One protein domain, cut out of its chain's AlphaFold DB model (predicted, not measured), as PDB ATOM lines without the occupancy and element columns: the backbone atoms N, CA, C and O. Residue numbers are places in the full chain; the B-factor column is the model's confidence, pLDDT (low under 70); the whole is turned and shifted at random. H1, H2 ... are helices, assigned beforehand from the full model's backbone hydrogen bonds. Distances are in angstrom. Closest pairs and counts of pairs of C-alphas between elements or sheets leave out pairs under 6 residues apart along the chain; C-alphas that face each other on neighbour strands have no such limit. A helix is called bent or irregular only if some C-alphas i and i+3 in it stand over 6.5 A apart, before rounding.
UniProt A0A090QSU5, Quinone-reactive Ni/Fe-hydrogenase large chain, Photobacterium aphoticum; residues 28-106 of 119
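AT A GLANCE: This is residues 28 to 106 of the 119 residues of the protein "Quinone-reactive Ni/Fe-hydrogenase large chain" of Photobacterium aphoticum (UniProt A0A090QSU5). Two long helices, H1 and H3, run side by side in opposite directions as a narrow rod, with a long loop and the short H2 joining them at one end. They come closest near that end, and the first and last printed residues lie at the other. The printed part has 79 residues with three named helices, in the order H1, H2, H3, and no named strand; the class is all helix. It is loose, with a radius of gyration of the C-alphas of 15.8 A, and spans 50 by 24 by 18 A.

HOW THE PARTS SIT: H1, residues 28 to 55, touches H3, residues 78 to 104, at a shallow tilt of 25 degrees, opposite ways; their closest C-alphas, of Met 50 and Trp 84, are 5.8 A apart. H1 has a kink of 25 degrees near residue 40, and H3 one of 28 degrees near residue 95. With residues 53 to 54 alone, H1 only just touches H2, residues 72 to 75, with 3 pairs of C-alphas within 8 A; the closest, of Trp 54 and Asp 74, are 6.8 A apart. H2 and H3 touch only at the corner by their link, and only just, with 3 pairs within 8 A; H3 takes part with residues 80 to 81 alone, and the closest C-alphas, of Asp 74 and Arg 80, are 6.1 A apart. O i to N i+4 pairs are within hydrogen-bond range in 22 of 24 cases in H1 and 21 of 23 in H3, while H2 is too short for such a pair.

IN THESE COORDINATES: H1 begins at C-alpha 28 (17.573, -11.982, -57.614) and measures 40.1 A from first to last C-alpha. H2 has four residues. H3, 37.1 A long, ends at C-alpha 104 (33.119, -10.110, -58.221); it is irregular, but only just, with C-alphas 97 and 100 6.8 A apart.

THE WHOLE: The two C-alphas farthest apart, of Glu 28 and Gly 67, are 51.6 A apart. The link from H1 to H2 is long, with 16 residues, and within it residues 64 to 65 pair antiparallel with residues 68 to 69; the link from H2 to H3 is tight. The printed part has no cut. Its mean pLDDT is 94.4, and residue 106 alone is under 70.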
ATOM      1  N   GLU A  28      17.083 -12.036 -58.998       92.75
ATOM      2  CA  GLU A  28      17.573 -11.982 -57.614       92.75
ATOM      3  C   GLU A  28      18.879 -11.189 -57.517       92.75
ATOM      4  O   GLU A  28      19.023 -10.331 -56.644       92.75
ATOM      5  N   GLN A  29      19.812 -11.419 -58.449       92.88
ATOM      6  CA  GLN A  29      21.061 -10.658 -58.528       92.88
ATOM      7  C   GLN A  29      20.794  -9.178 -58.811       92.88
ATOM      8  O   GLN A  29      21.386  -8.315 -58.163       92.88
ATOM      9  N   ASN A  30      19.862  -8.869 -59.718       93.44
ATOM     10  CA  ASN A  30      19.450  -7.494 -60.002       93.44
ATOM     11  C   ASN A  30      18.836  -6.812 -58.771       93.44
ATOM     12  O   ASN A  30      19.101  -5.635 -58.523       93.44
ATOM     13  N   LEU A  31      18.052  -7.537 -57.966       94.44
ATOM     14  CA  LEU A  31      17.468  -6.996 -56.738       94.44
ATOM     15  C   LEU A  31      18.535  -6.676 -55.679       94.44
ATOM     16  O   LEU A  31      18.469  -5.616 -55.050       94.44
ATOM     17  N   ILE A  32      19.527  -7.553 -55.502       94.06
ATOM     18  CA  ILE A  32      20.666  -7.304 -54.603       94.06
ATOM     19  C   ILE A  32      21.522  -6.143 -55.133       94.06
ATOM     20  O   ILE A  32      21.899  -5.251 -54.375       94.06
ATOM     21  N   GLY A  33      21.769  -6.087 -56.443       93.25
ATOM     22  CA  GLY A  33      22.463  -4.965 -57.078       93.25
ATOM     23  C   GLY A  33      21.768  -3.632 -56.855       93.25
ATOM     24  O   GLY A  33      22.414  -2.651 -56.490       93.25
ATOM     25  N   LEU A  34      20.443  -3.606 -56.978       93.81
ATOM     26  CA  LEU A  34      19.654  -2.408 -56.727       93.81
ATOM     27  C   LEU A  34      19.715  -1.968 -55.254       93.81
ATOM     28  O   LEU A  34      19.810  -0.772 -54.978       93.81
ATOM     29  N   SER A  35      19.679  -2.902 -54.297       94.25
ATOM     30  CA  SER A  35      19.788  -2.548 -52.875       94.25
ATOM     31  C   SER A  35      21.175  -1.986 -52.540       94.25
ATOM     32  O   SER A  35      21.276  -0.956 -51.868       94.25
ATOM     33  N   HIS A  36      22.237  -2.589 -53.082       95.25
ATOM     34  CA  HIS A  36      23.610  -2.108 -52.921       95.25
ATOM     35  C   HIS A  36      23.830  -0.756 -53.607       95.25
ATOM     36  O   HIS A  36      24.526   0.087 -53.046       95.25
ATOM     37  N   TYR A  37      23.201  -0.505 -54.760       94.81
ATOM     38  CA  TYR A  37      23.234   0.795 -55.435       94.81
ATOM     39  C   TYR A  37      22.717   1.916 -54.523       94.81
ATOM     40  O   TYR A  37      23.396   2.922 -54.323       94.81
ATOM     41  N   PHE A  38      21.553   1.725 -53.892       95.00
ATOM     42  CA  PHE A  38      21.025   2.725 -52.962       95.00
ATOM     43  C   PHE A  38      21.889   2.874 -51.711       95.00
ATOM     44  O   PHE A  38      22.095   3.996 -51.248       95.00
ATOM     45  N   LYS A  39      22.450   1.775 -51.189       96.06
ATOM     46  CA  LYS A  39      23.372   1.864 -50.054       96.06
ATOM     47  C   LYS A  39      24.655   2.613 -50.422       96.06
ATOM     48  O   LYS A  39      25.121   3.429 -49.636       96.06
ATOM     49  N   ALA A  40      25.188   2.418 -51.627       97.00
ATOM     50  CA  ALA A  40      26.357   3.146 -52.112       97.00
ATOM     51  C   ALA A  40      26.114   4.665 -52.158       97.00
ATOM     52  O   ALA A  40      27.003   5.428 -51.779       97.00
ATOM     53  N   LEU A  41      24.905   5.111 -52.537       97.00
ATOM     54  CA  LEU A  41      24.527   6.532 -52.522       97.00
ATOM     55  C   LEU A  41      24.537   7.148 -51.111       97.00
ATOM     56  O   LEU A  41      24.809   8.339 -50.959       97.00
ATOM     57  N   GLU A  42      24.272   6.350 -50.079       97.25
ATOM     58  CA  GLU A  42      24.419   6.760 -48.681       97.25
ATOM     59  C   GLU A  42      25.898   6.782 -48.265       97.25
ATOM     60  O   GLU A  42      26.377   7.759 -47.693       97.25
ATOM     61  N   ILE A  43      26.654   5.735 -48.606       98.25
ATOM     62  CA  ILE A  43      28.068   5.602 -48.230       98.25
ATOM     63  C   ILE A  43      28.934   6.696 -48.863       98.25
ATOM     64  O   ILE A  43      29.794   7.256 -48.184       98.25
ATOM     65  N   GLN A  44      28.688   7.080 -50.119       97.38
ATOM     66  CA  GLN A  44      29.427   8.181 -50.755       97.38
ATOM     67  C   GLN A  44      29.262   9.512 -50.000       97.38
ATOM     68  O   GLN A  44      30.193  10.316 -49.960       97.38
ATOM     69  N   ARG A  45      28.109   9.741 -49.348       97.94
ATOM     70  CA  ARG A  45      27.902  10.917 -48.496       97.94
ATOM     71  C   ARG A  45      28.776  10.833 -47.246       97.94
ATOM     72  O   ARG A  45      29.388  11.828 -46.879       97.94
ATOM     73  N   ILE A  46      28.887   9.661 -46.624       98.25
ATOM     74  CA  ILE A  46      29.764   9.461 -45.459       98.25
ATOM     75  C   ILE A  46      31.228   9.721 -45.839       98.25
ATOM     76  O   ILE A  46      31.944  10.402 -45.107       98.25
ATOM     77  N   VAL A  47      31.665   9.258 -47.014       97.94
ATOM     78  CA  VAL A  47      33.006   9.558 -47.548       97.94
ATOM     79  C   VAL A  47      33.199  11.068 -47.759       97.94
ATOM     80  O   VAL A  47      34.253  11.611 -47.425       97.94
ATOM     81  N   ALA A  48      32.178  11.774 -48.256       97.81
ATOM     82  CA  ALA A  48      32.209  13.229 -48.387       97.81
ATOM     83  C   ALA A  48      32.347  13.942 -47.033       97.81
ATOM     84  O   ALA A  48      33.147  14.869 -46.903       97.81
ATOM     85  N   GLU A  49      31.615  13.488 -46.016       97.19
ATOM     86  CA  GLU A  49      31.717  14.002 -44.648       97.19
ATOM     87  C   GLU A  49      33.111  13.750 -44.060       97.19
ATOM     88  O   GLU A  49      33.688  14.651 -43.460       97.19
ATOM     89  N   MET A  50      33.700  12.574 -44.300       97.25
ATOM     90  CA  MET A  50      35.073  12.269 -43.878       97.25
ATOM     91  C   MET A  50      36.096  13.244 -44.465       97.25
ATOM     92  O   MET A  50      37.007  13.665 -43.754       97.25
ATOM     93  N   MET A  51      35.950  13.618 -45.740       95.81
ATOM     94  CA  MET A  51      36.788  14.657 -46.344       95.81
ATOM     95  C   MET A  51      36.527  16.027 -45.717       95.81
ATOM     96  O   MET A  51      37.475  16.775 -45.502       95.81
ATOM     97  N   ALA A  52      35.278  16.353 -45.376       96.25
ATOM     98  CA  ALA A  52      34.927  17.630 -44.759       96.25
ATOM     99  C   ALA A  52      35.488  17.803 -43.333       96.25
ATOM    100  O   ALA A  52      35.792  18.936 -42.967       96.25
ATOM    101  N   ILE A  53      35.702  16.720 -42.566       95.69
ATOM    102  CA  ILE A  53      36.341  16.779 -41.231       95.69
ATOM    103  C   ILE A  53      37.698  17.498 -41.301       95.69
ATOM    104  O   ILE A  53      38.012  18.306 -40.433       95.69
ATOM    105  N   TRP A  54      38.481  17.239 -42.353       93.94
ATOM    106  CA  TRP A  54      39.800  17.851 -42.549       93.94
ATOM    107  C   TRP A  54      39.799  18.976 -43.580       93.94
ATOM    108  O   TRP A  54      40.640  19.862 -43.524       93.94
ATOM    109  N   GLY A  55      38.907  18.920 -44.566       93.06
ATOM    110  CA  GLY A  55      38.863  19.804 -45.730       93.06
ATOM    111  C   GLY A  55      37.891  20.972 -45.615       93.06
ATOM    112  O   GLY A  55      37.821  21.791 -46.535       93.06
ATOM    113  N   GLY A  56      37.101  21.022 -44.539       93.75
ATOM    114  CA  GLY A  56      36.012  21.975 -44.316       93.75
ATOM    115  C   GLY A  56      34.763  21.695 -45.160       93.75
ATOM    116  O   GLY A  56      33.648  21.901 -44.689       93.75
ATOM    117  N   LYS A  57      34.925  21.200 -46.395       95.31
ATOM    118  CA  LYS A  57      33.831  20.822 -47.301       95.31
ATOM    119  C   LYS A  57      34.241  19.744 -48.303       95.31
ATOM    120  O   LYS A  57      35.424  19.542 -48.569       95.31
ATOM    121  N   ASN A  58      33.237  19.115 -48.904       95.19
ATOM    122  CA  ASN A  58      33.364  18.287 -50.097       95.19
ATOM    123  C   ASN A  58      32.118  18.496 -50.985       95.19
ATOM    124  O   ASN A  58      31.013  18.384 -50.450       95.19
ATOM    125  N   PRO A  59      32.245  18.787 -52.297       95.00
ATOM    126  CA  PRO A  59      33.476  18.890 -53.095       95.00
ATOM    127  C   PRO A  59      34.336  20.139 -52.806       95.00
ATOM    128  O   PRO A  59      33.881  21.094 -52.177       95.00
ATOM    129  N   HIS A  60      35.582  20.123 -53.304       95.31
ATOM    130  CA  HIS A  60      36.587  21.206 -53.235       95.31
ATOM    131  C   HIS A  60      37.105  21.554 -51.824       95.31
ATOM    132  O   HIS A  60      36.858  22.668 -51.338       95.31
ATOM    133  N   PRO A  61      37.852  20.645 -51.166       94.38
ATOM    134  CA  PRO A  61      38.434  20.917 -49.854       94.38
ATOM    135  C   PRO A  61      39.358  22.143 -49.902       94.38
ATOM    136  O   PRO A  61      40.086  22.343 -50.869       94.38
ATOM    137  N   GLN A  62      39.325  22.967 -48.855       93.25
ATOM    138  CA  GLN A  62      40.139  24.191 -48.744       93.25
ATOM    139  C   GLN A  62      41.368  24.003 -47.849       93.25
ATOM    140  O   GLN A  62      42.064  24.963 -47.529       93.25
ATOM    141  N   SER A  63      41.616  22.775 -47.389       94.25
ATOM    142  CA  SER A  63      42.673  22.514 -46.418       94.25
ATOM    143  C   SER A  63      44.061  22.402 -47.023       94.25
ATOM    144  O   SER A  63      45.028  22.539 -46.285       94.25
ATOM    145  N   VAL A  64      44.182  22.171 -48.330       94.31
ATOM    146  CA  VAL A  64      45.476  22.054 -49.010       94.31
ATOM    147  C   VAL A  64      46.009  23.439 -49.359       94.31
ATOM    148  O   VAL A  64      45.323  24.234 -49.997       94.31
ATOM    149  N   VAL A  65      47.249  23.707 -48.965       94.50
ATOM    150  CA  VAL A  65      47.983  24.940 -49.272       94.50
ATOM    151  C   VAL A  65      49.388  24.592 -49.752       94.50
ATOM    152  O   VAL A  65      49.876  23.480 -49.547       94.50
ATOM    153  N   VAL A  66      50.074  25.537 -50.397       96.06
ATOM    154  CA  VAL A  66      51.481  25.332 -50.764       96.06
ATOM    155  C   VAL A  66      52.292  25.076 -49.489       96.06
ATOM    156  O   VAL A  66      52.238  25.863 -48.547       96.06
ATOM    157  N   GLY A  67      53.023  23.961 -49.457       95.94
ATOM    158  CA  GLY A  67      53.844  23.567 -48.309       95.94
ATOM    159  C   GLY A  67      53.123  22.764 -47.220       95.94
ATOM    160  O   GLY A  67      53.775  22.381 -46.254       95.94
ATOM    161  N   GLY A  68      51.824  22.460 -47.350       94.62
ATOM    162  CA  GLY A  68      51.157  21.570 -46.397       94.62
ATOM    163  C   GLY A  68      49.635  21.670 -46.368       94.62
ATOM    164  O   GLY A  68      48.966  21.736 -47.398       94.62
ATOM    165  N   ILE A  69      49.089  21.640 -45.151       95.62
ATOM    166  CA  ILE A  69      47.651  21.678 -44.886       95.62
ATOM    167  C   ILE A  69      47.320  22.650 -43.752       95.62
ATOM    168  O   ILE A  69      48.118  22.848 -42.837       95.62
ATOM    169  N   THR A  70      46.122  23.224 -43.770       95.69
ATOM    170  CA  THR A  70      45.660  24.177 -42.747       95.69
ATOM    171  C   THR A  70      44.994  23.505 -41.540       95.69
ATOM    172  O   THR A  70      44.884  24.116 -40.479       95.69
ATOM    173  N   CYS A  71      44.599  22.232 -41.653       95.00
ATOM    174  CA  CYS A  71      43.803  21.503 -40.657       95.00
ATOM    175  C   CYS A  71      44.623  20.677 -39.646       95.00
ATOM    176  O   CYS A  71      44.106  19.743 -39.036       95.00
ATOM    177  N   VAL A  72      45.899  21.018 -39.427       95.56
ATOM    178  CA  VAL A  72      46.788  20.262 -38.518       95.56
ATOM    179  C   VAL A  72      46.207  20.163 -37.102       95.56
ATOM    180  O   VAL A  72      46.261  19.098 -36.494       95.56
ATOM    181  N   ARG A  73      45.608  21.247 -36.587       93.62
ATOM    182  CA  ARG A  73      44.989  21.263 -35.247       93.62
ATOM    183  C   ARG A  73      43.821  20.291 -35.124       93.62
ATOM    184  O   ARG A  73      43.688  19.645 -34.091       93.62
ATOM    185  N   ASP A  74      43.003  20.180 -36.166       92.50
ATOM    186  CA  ASP A  74      41.924  19.199 -36.191       92.50
ATOM    187  C   ASP A  74      42.508  17.785 -36.263       92.50
ATOM    188  O   ASP A  74      42.074  16.915 -35.514       92.50
ATOM    189  N   MET A  75      43.525  17.546 -37.099       91.38
ATOM    190  CA  MET A  75      44.120  16.212 -37.268       91.38
ATOM    191  C   MET A  75      44.757  15.645 -36.000       91.38
ATOM    192  O   MET A  75      44.785  14.430 -35.839       91.38
ATOM    193  N   ILE A  76      45.260  16.492 -35.103       94.56
ATOM    194  CA  ILE A  76      45.802  16.053 -33.807       94.56
ATOM    195  C   ILE A  76      44.748  16.051 -32.692       94.56
ATOM    196  O   ILE A  76      45.041  15.620 -31.578       94.56
ATOM    197  N   ASN A  77      43.527  16.526 -32.960       96.62
ATOM    198  CA  ASN A  77      42.442  16.523 -31.991       96.62
ATOM    199  C   ASN A  77      41.865  15.097 -31.855       96.62
ATOM    200  O   ASN A  77      41.309  14.569 -32.826       96.62
ATOM    201  N   PRO A  78      41.910  14.479 -30.657       96.94
ATOM    202  CA  PRO A  78      41.425  13.113 -30.457       96.94
ATOM    203  C   PRO A  78      39.949  12.918 -30.824       96.94
ATOM    204  O   PRO A  78      39.586  11.880 -31.375       96.94
ATOM    205  N   ALA A  79      39.098  13.917 -30.571       96.88
ATOM    206  CA  ALA A  79      37.678  13.838 -30.896       96.88
ATOM    207  C   ALA A  79      37.449  13.801 -32.415       96.88
ATOM    208  O   ALA A  79      36.663  12.987 -32.894       96.88
ATOM    209  N   ARG A  80      38.182  14.619 -33.185       96.25
ATOM    210  CA  ARG A  80      38.106  14.629 -34.657       96.25
ATOM    211  C   ARG A  80      38.671  13.352 -35.274       96.25
ATOM    212  O   ARG A  80      38.096  12.815 -36.219       96.25
ATOM    213  N   LEU A  81      39.765  12.831 -34.720       96.62
ATOM    214  CA  LEU A  81      40.336  11.551 -35.144       96.62
ATOM    215  C   LEU A  81      39.363  10.392 -34.917       96.62
ATOM    216  O   LEU A  81      39.164   9.574 -35.817       96.62
ATOM    217  N   GLN A  82      38.734  10.340 -33.741       97.25
ATOM    218  CA  GLN A  82      37.733   9.327 -33.419       97.25
ATOM    219  C   GLN A  82      36.504   9.445 -34.330       97.25
ATOM    220  O   GLN A  82      36.017   8.444 -34.854       97.25
ATOM    221  N   GLU A  83      36.046  10.675 -34.563       96.81
ATOM    222  CA  GLU A  83      34.948  10.996 -35.470       96.81
ATOM    223  C   GLU A  83      35.219  10.480 -36.903       96.81
ATOM    224  O   GLU A  83      34.352   9.863 -37.537       96.81
ATOM    225  N   TRP A  84      36.433  10.691 -37.416       97.31
ATOM    226  CA  TRP A  84      36.852  10.177 -38.721       97.31
ATOM    227  C   TRP A  84      36.992   8.647 -38.722       97.31
ATOM    228  O   TRP A  84      36.586   7.982 -39.679       97.31
ATOM    229  N   ALA A  85      37.529   8.067 -37.645       97.25
ATOM    230  CA  ALA A  85      37.730   6.626 -37.513       97.25
ATOM    231  C   ALA A  85      36.419   5.831 -37.524       97.25
ATOM    232  O   ALA A  85      36.347   4.794 -38.183       97.25
ATOM    233  N   GLN A  86      35.380   6.332 -36.853       97.88
ATOM    234  CA  GLN A  86      34.056   5.706 -36.850       97.88
ATOM    235  C   GLN A  86      33.447   5.672 -38.255       97.88
ATOM    236  O   GLN A  86      33.019   4.614 -38.711       97.88
ATOM    237  N   ARG A  87      33.481   6.798 -38.979       98.12
ATOM    238  CA  ARG A  87      32.976   6.859 -40.361       98.12
ATOM    239  C   ARG A  87      33.768   5.957 -41.302       98.12
ATOM    240  O   ARG A  87      33.175   5.238 -42.103       98.12
ATOM    241  N   ARG A  88      35.098   5.934 -41.169       98.00
ATOM    242  CA  ARG A  88      35.951   5.016 -41.932       98.00
ATOM    243  C   ARG A  88      35.555   3.561 -41.706       98.00
ATOM    244  O   ARG A  88      35.504   2.823 -42.680       98.00
ATOM    245  N   ALA A  89      35.283   3.151 -40.468       98.25
ATOM    246  CA  ALA A  89      34.882   1.775 -40.181       98.25
ATOM    247  C   ALA A  89      33.601   1.391 -40.939       98.25
ATOM    248  O   ALA A  89      33.563   0.336 -41.561       98.25
ATOM    249  N   THR A  90      32.598   2.277 -40.983       98.12
ATOM    250  CA  THR A  90      31.377   2.079 -41.785       98.12
ATOM    251  C   THR A  90      31.671   1.950 -43.283       98.12
ATOM    252  O   THR A  90      31.099   1.096 -43.956       98.12
ATOM    253  N   VAL A  91      32.559   2.791 -43.822       98.19
ATOM    254  CA  VAL A  91      32.927   2.750 -45.247       98.19
ATOM    255  C   VAL A  91      33.678   1.459 -45.583       98.19
ATOM    256  O   VAL A  91      33.357   0.816 -46.578       98.19
ATOM    257  N   VAL A  92      34.652   1.069 -44.757       97.69
ATOM    258  CA  VAL A  92      35.429  -0.169 -44.940       97.69
ATOM    259  C   VAL A  92      34.516  -1.390 -44.873       97.69
ATOM    260  O   VAL A  92      34.573  -2.226 -45.769       97.69
ATOM    261  N   ASP A  93      33.617  -1.445 -43.890       97.69
ATOM    262  CA  ASP A  93      32.635  -2.522 -43.756       97.69
ATOM    263  C   ASP A  93      31.787  -2.686 -45.026       97.69
ATOM    264  O   ASP A  93      31.664  -3.787 -45.564       97.69
ATOM    265  N   PHE A  94      31.282  -1.578 -45.579       97.00
ATOM    266  CA  PHE A  94      30.544  -1.603 -46.840       97.00
ATOM    267  C   PHE A  94      31.410  -2.061 -48.022       97.00
ATOM    268  O   PHE A  94      30.952  -2.842 -48.859       97.00
ATOM    269  N   ILE A  95      32.660  -1.597 -48.111       95.25
ATOM    270  CA  ILE A  95      33.559  -1.988 -49.201       95.25
ATOM    271  C   ILE A  95      33.802  -3.499 -49.172       95.25
ATOM    272  O   ILE A  95      33.639  -4.167 -50.194       95.25
ATOM    273  N   GLU A  96      34.160  -4.034 -48.010       93.81
ATOM    274  CA  GLU A  96      34.540  -5.435 -47.843       93.81
ATOM    275  C   GLU A  96      33.344  -6.381 -47.955       93.81
ATOM    276  O   GLU A  96      33.460  -7.452 -48.551       93.81
ATOM    277  N   ARG A  97      32.182  -5.991 -47.414       92.75
ATOM    278  CA  ARG A  97      31.018  -6.884 -47.299       92.75
ATOM    279  C   ARG A  97      29.960  -6.693 -48.379       92.75
ATOM    280  O   ARG A  97      29.152  -7.595 -48.573       92.75
ATOM    281  N   ALA A  98      29.953  -5.566 -49.091       93.25
ATOM    282  CA  ALA A  98      28.937  -5.279 -50.105       93.25
ATOM    283  C   ALA A  98      29.525  -4.937 -51.483       93.25
ATOM    284  O   ALA A  98      29.118  -5.543 -52.475       93.25
ATOM    285  N   TYR A  99      30.485  -4.011 -51.563       90.88
ATOM    286  CA  TYR A  99      31.010  -3.521 -52.847       90.88
ATOM    287  C   TYR A  99      31.940  -4.524 -53.552       90.88
ATOM    288  O   TYR A  99      31.770  -4.800 -54.738       90.88
ATOM    289  N   GLN A 100      32.913  -5.097 -52.837       88.31
ATOM    290  CA  GLN A 100      33.839  -6.091 -53.402       88.31
ATOM    291  C   GLN A 100      33.141  -7.411 -53.784       88.31
ATOM    292  O   GLN A 100      33.403  -7.936 -54.870       88.31
ATOM    293  N   PRO A 101      32.221  -7.964 -52.966       89.56
ATOM    294  CA  PRO A 101      31.507  -9.178 -53.346       89.56
ATOM    295  C   PRO A 101      30.638  -8.989 -54.589       89.56
ATOM    296  O   PRO A 101      30.644  -9.856 -55.460       89.56
ATOM    297  N   ILE A 102      29.935  -7.860 -54.724       86.44
ATOM    298  CA  ILE A 102      29.046  -7.664 -55.874       86.44
ATOM    299  C   ILE A 102      29.809  -7.398 -57.176       86.44
ATOM    300  O   ILE A 102      29.415  -7.900 -58.226       86.44
ATOM    301  N   SER A 103      30.940  -6.687 -57.119       81.88
ATOM    302  CA  SER A 103      31.802  -6.497 -58.293       81.88
ATOM    303  C   SER A 103      32.423  -7.815 -58.767       81.88
ATOM    304  O   SER A 103      32.664  -8.005 -59.958       81.88
ATOM    305  N   SER A 104      32.621  -8.781 -57.861       80.94
ATOM    306  CA  SER A 104      33.119 -10.110 -58.221       80.94
ATOM    307  C   SER A 104      32.163 -10.908 -59.118       80.94
ATOM    308  O   SER A 104      32.634 -11.757 -59.868       80.94
ATOM    309  N   TRP A 105      30.856 -10.607 -59.123       80.19
ATOM    310  CA  TRP A 105      29.879 -11.285 -59.989       80.19
ATOM    311  C   TRP A 105      30.062 -10.971 -61.474       80.19
ATOM    312  O   TRP A 105      29.606 -11.732 -62.322       80.19
ATOM    313  N   GLN A 106      30.724  -9.858 -61.794       68.31
ATOM    314  CA  GLN A 106      31.025  -9.470 -63.172       68.31
ATOM    315  C   GLN A 106      32.277 -10.164 -63.720       68.31
ATOM    316  O   GLN A 106      32.543 -10.078 -64.918       68.31
TER     317      GLN A 106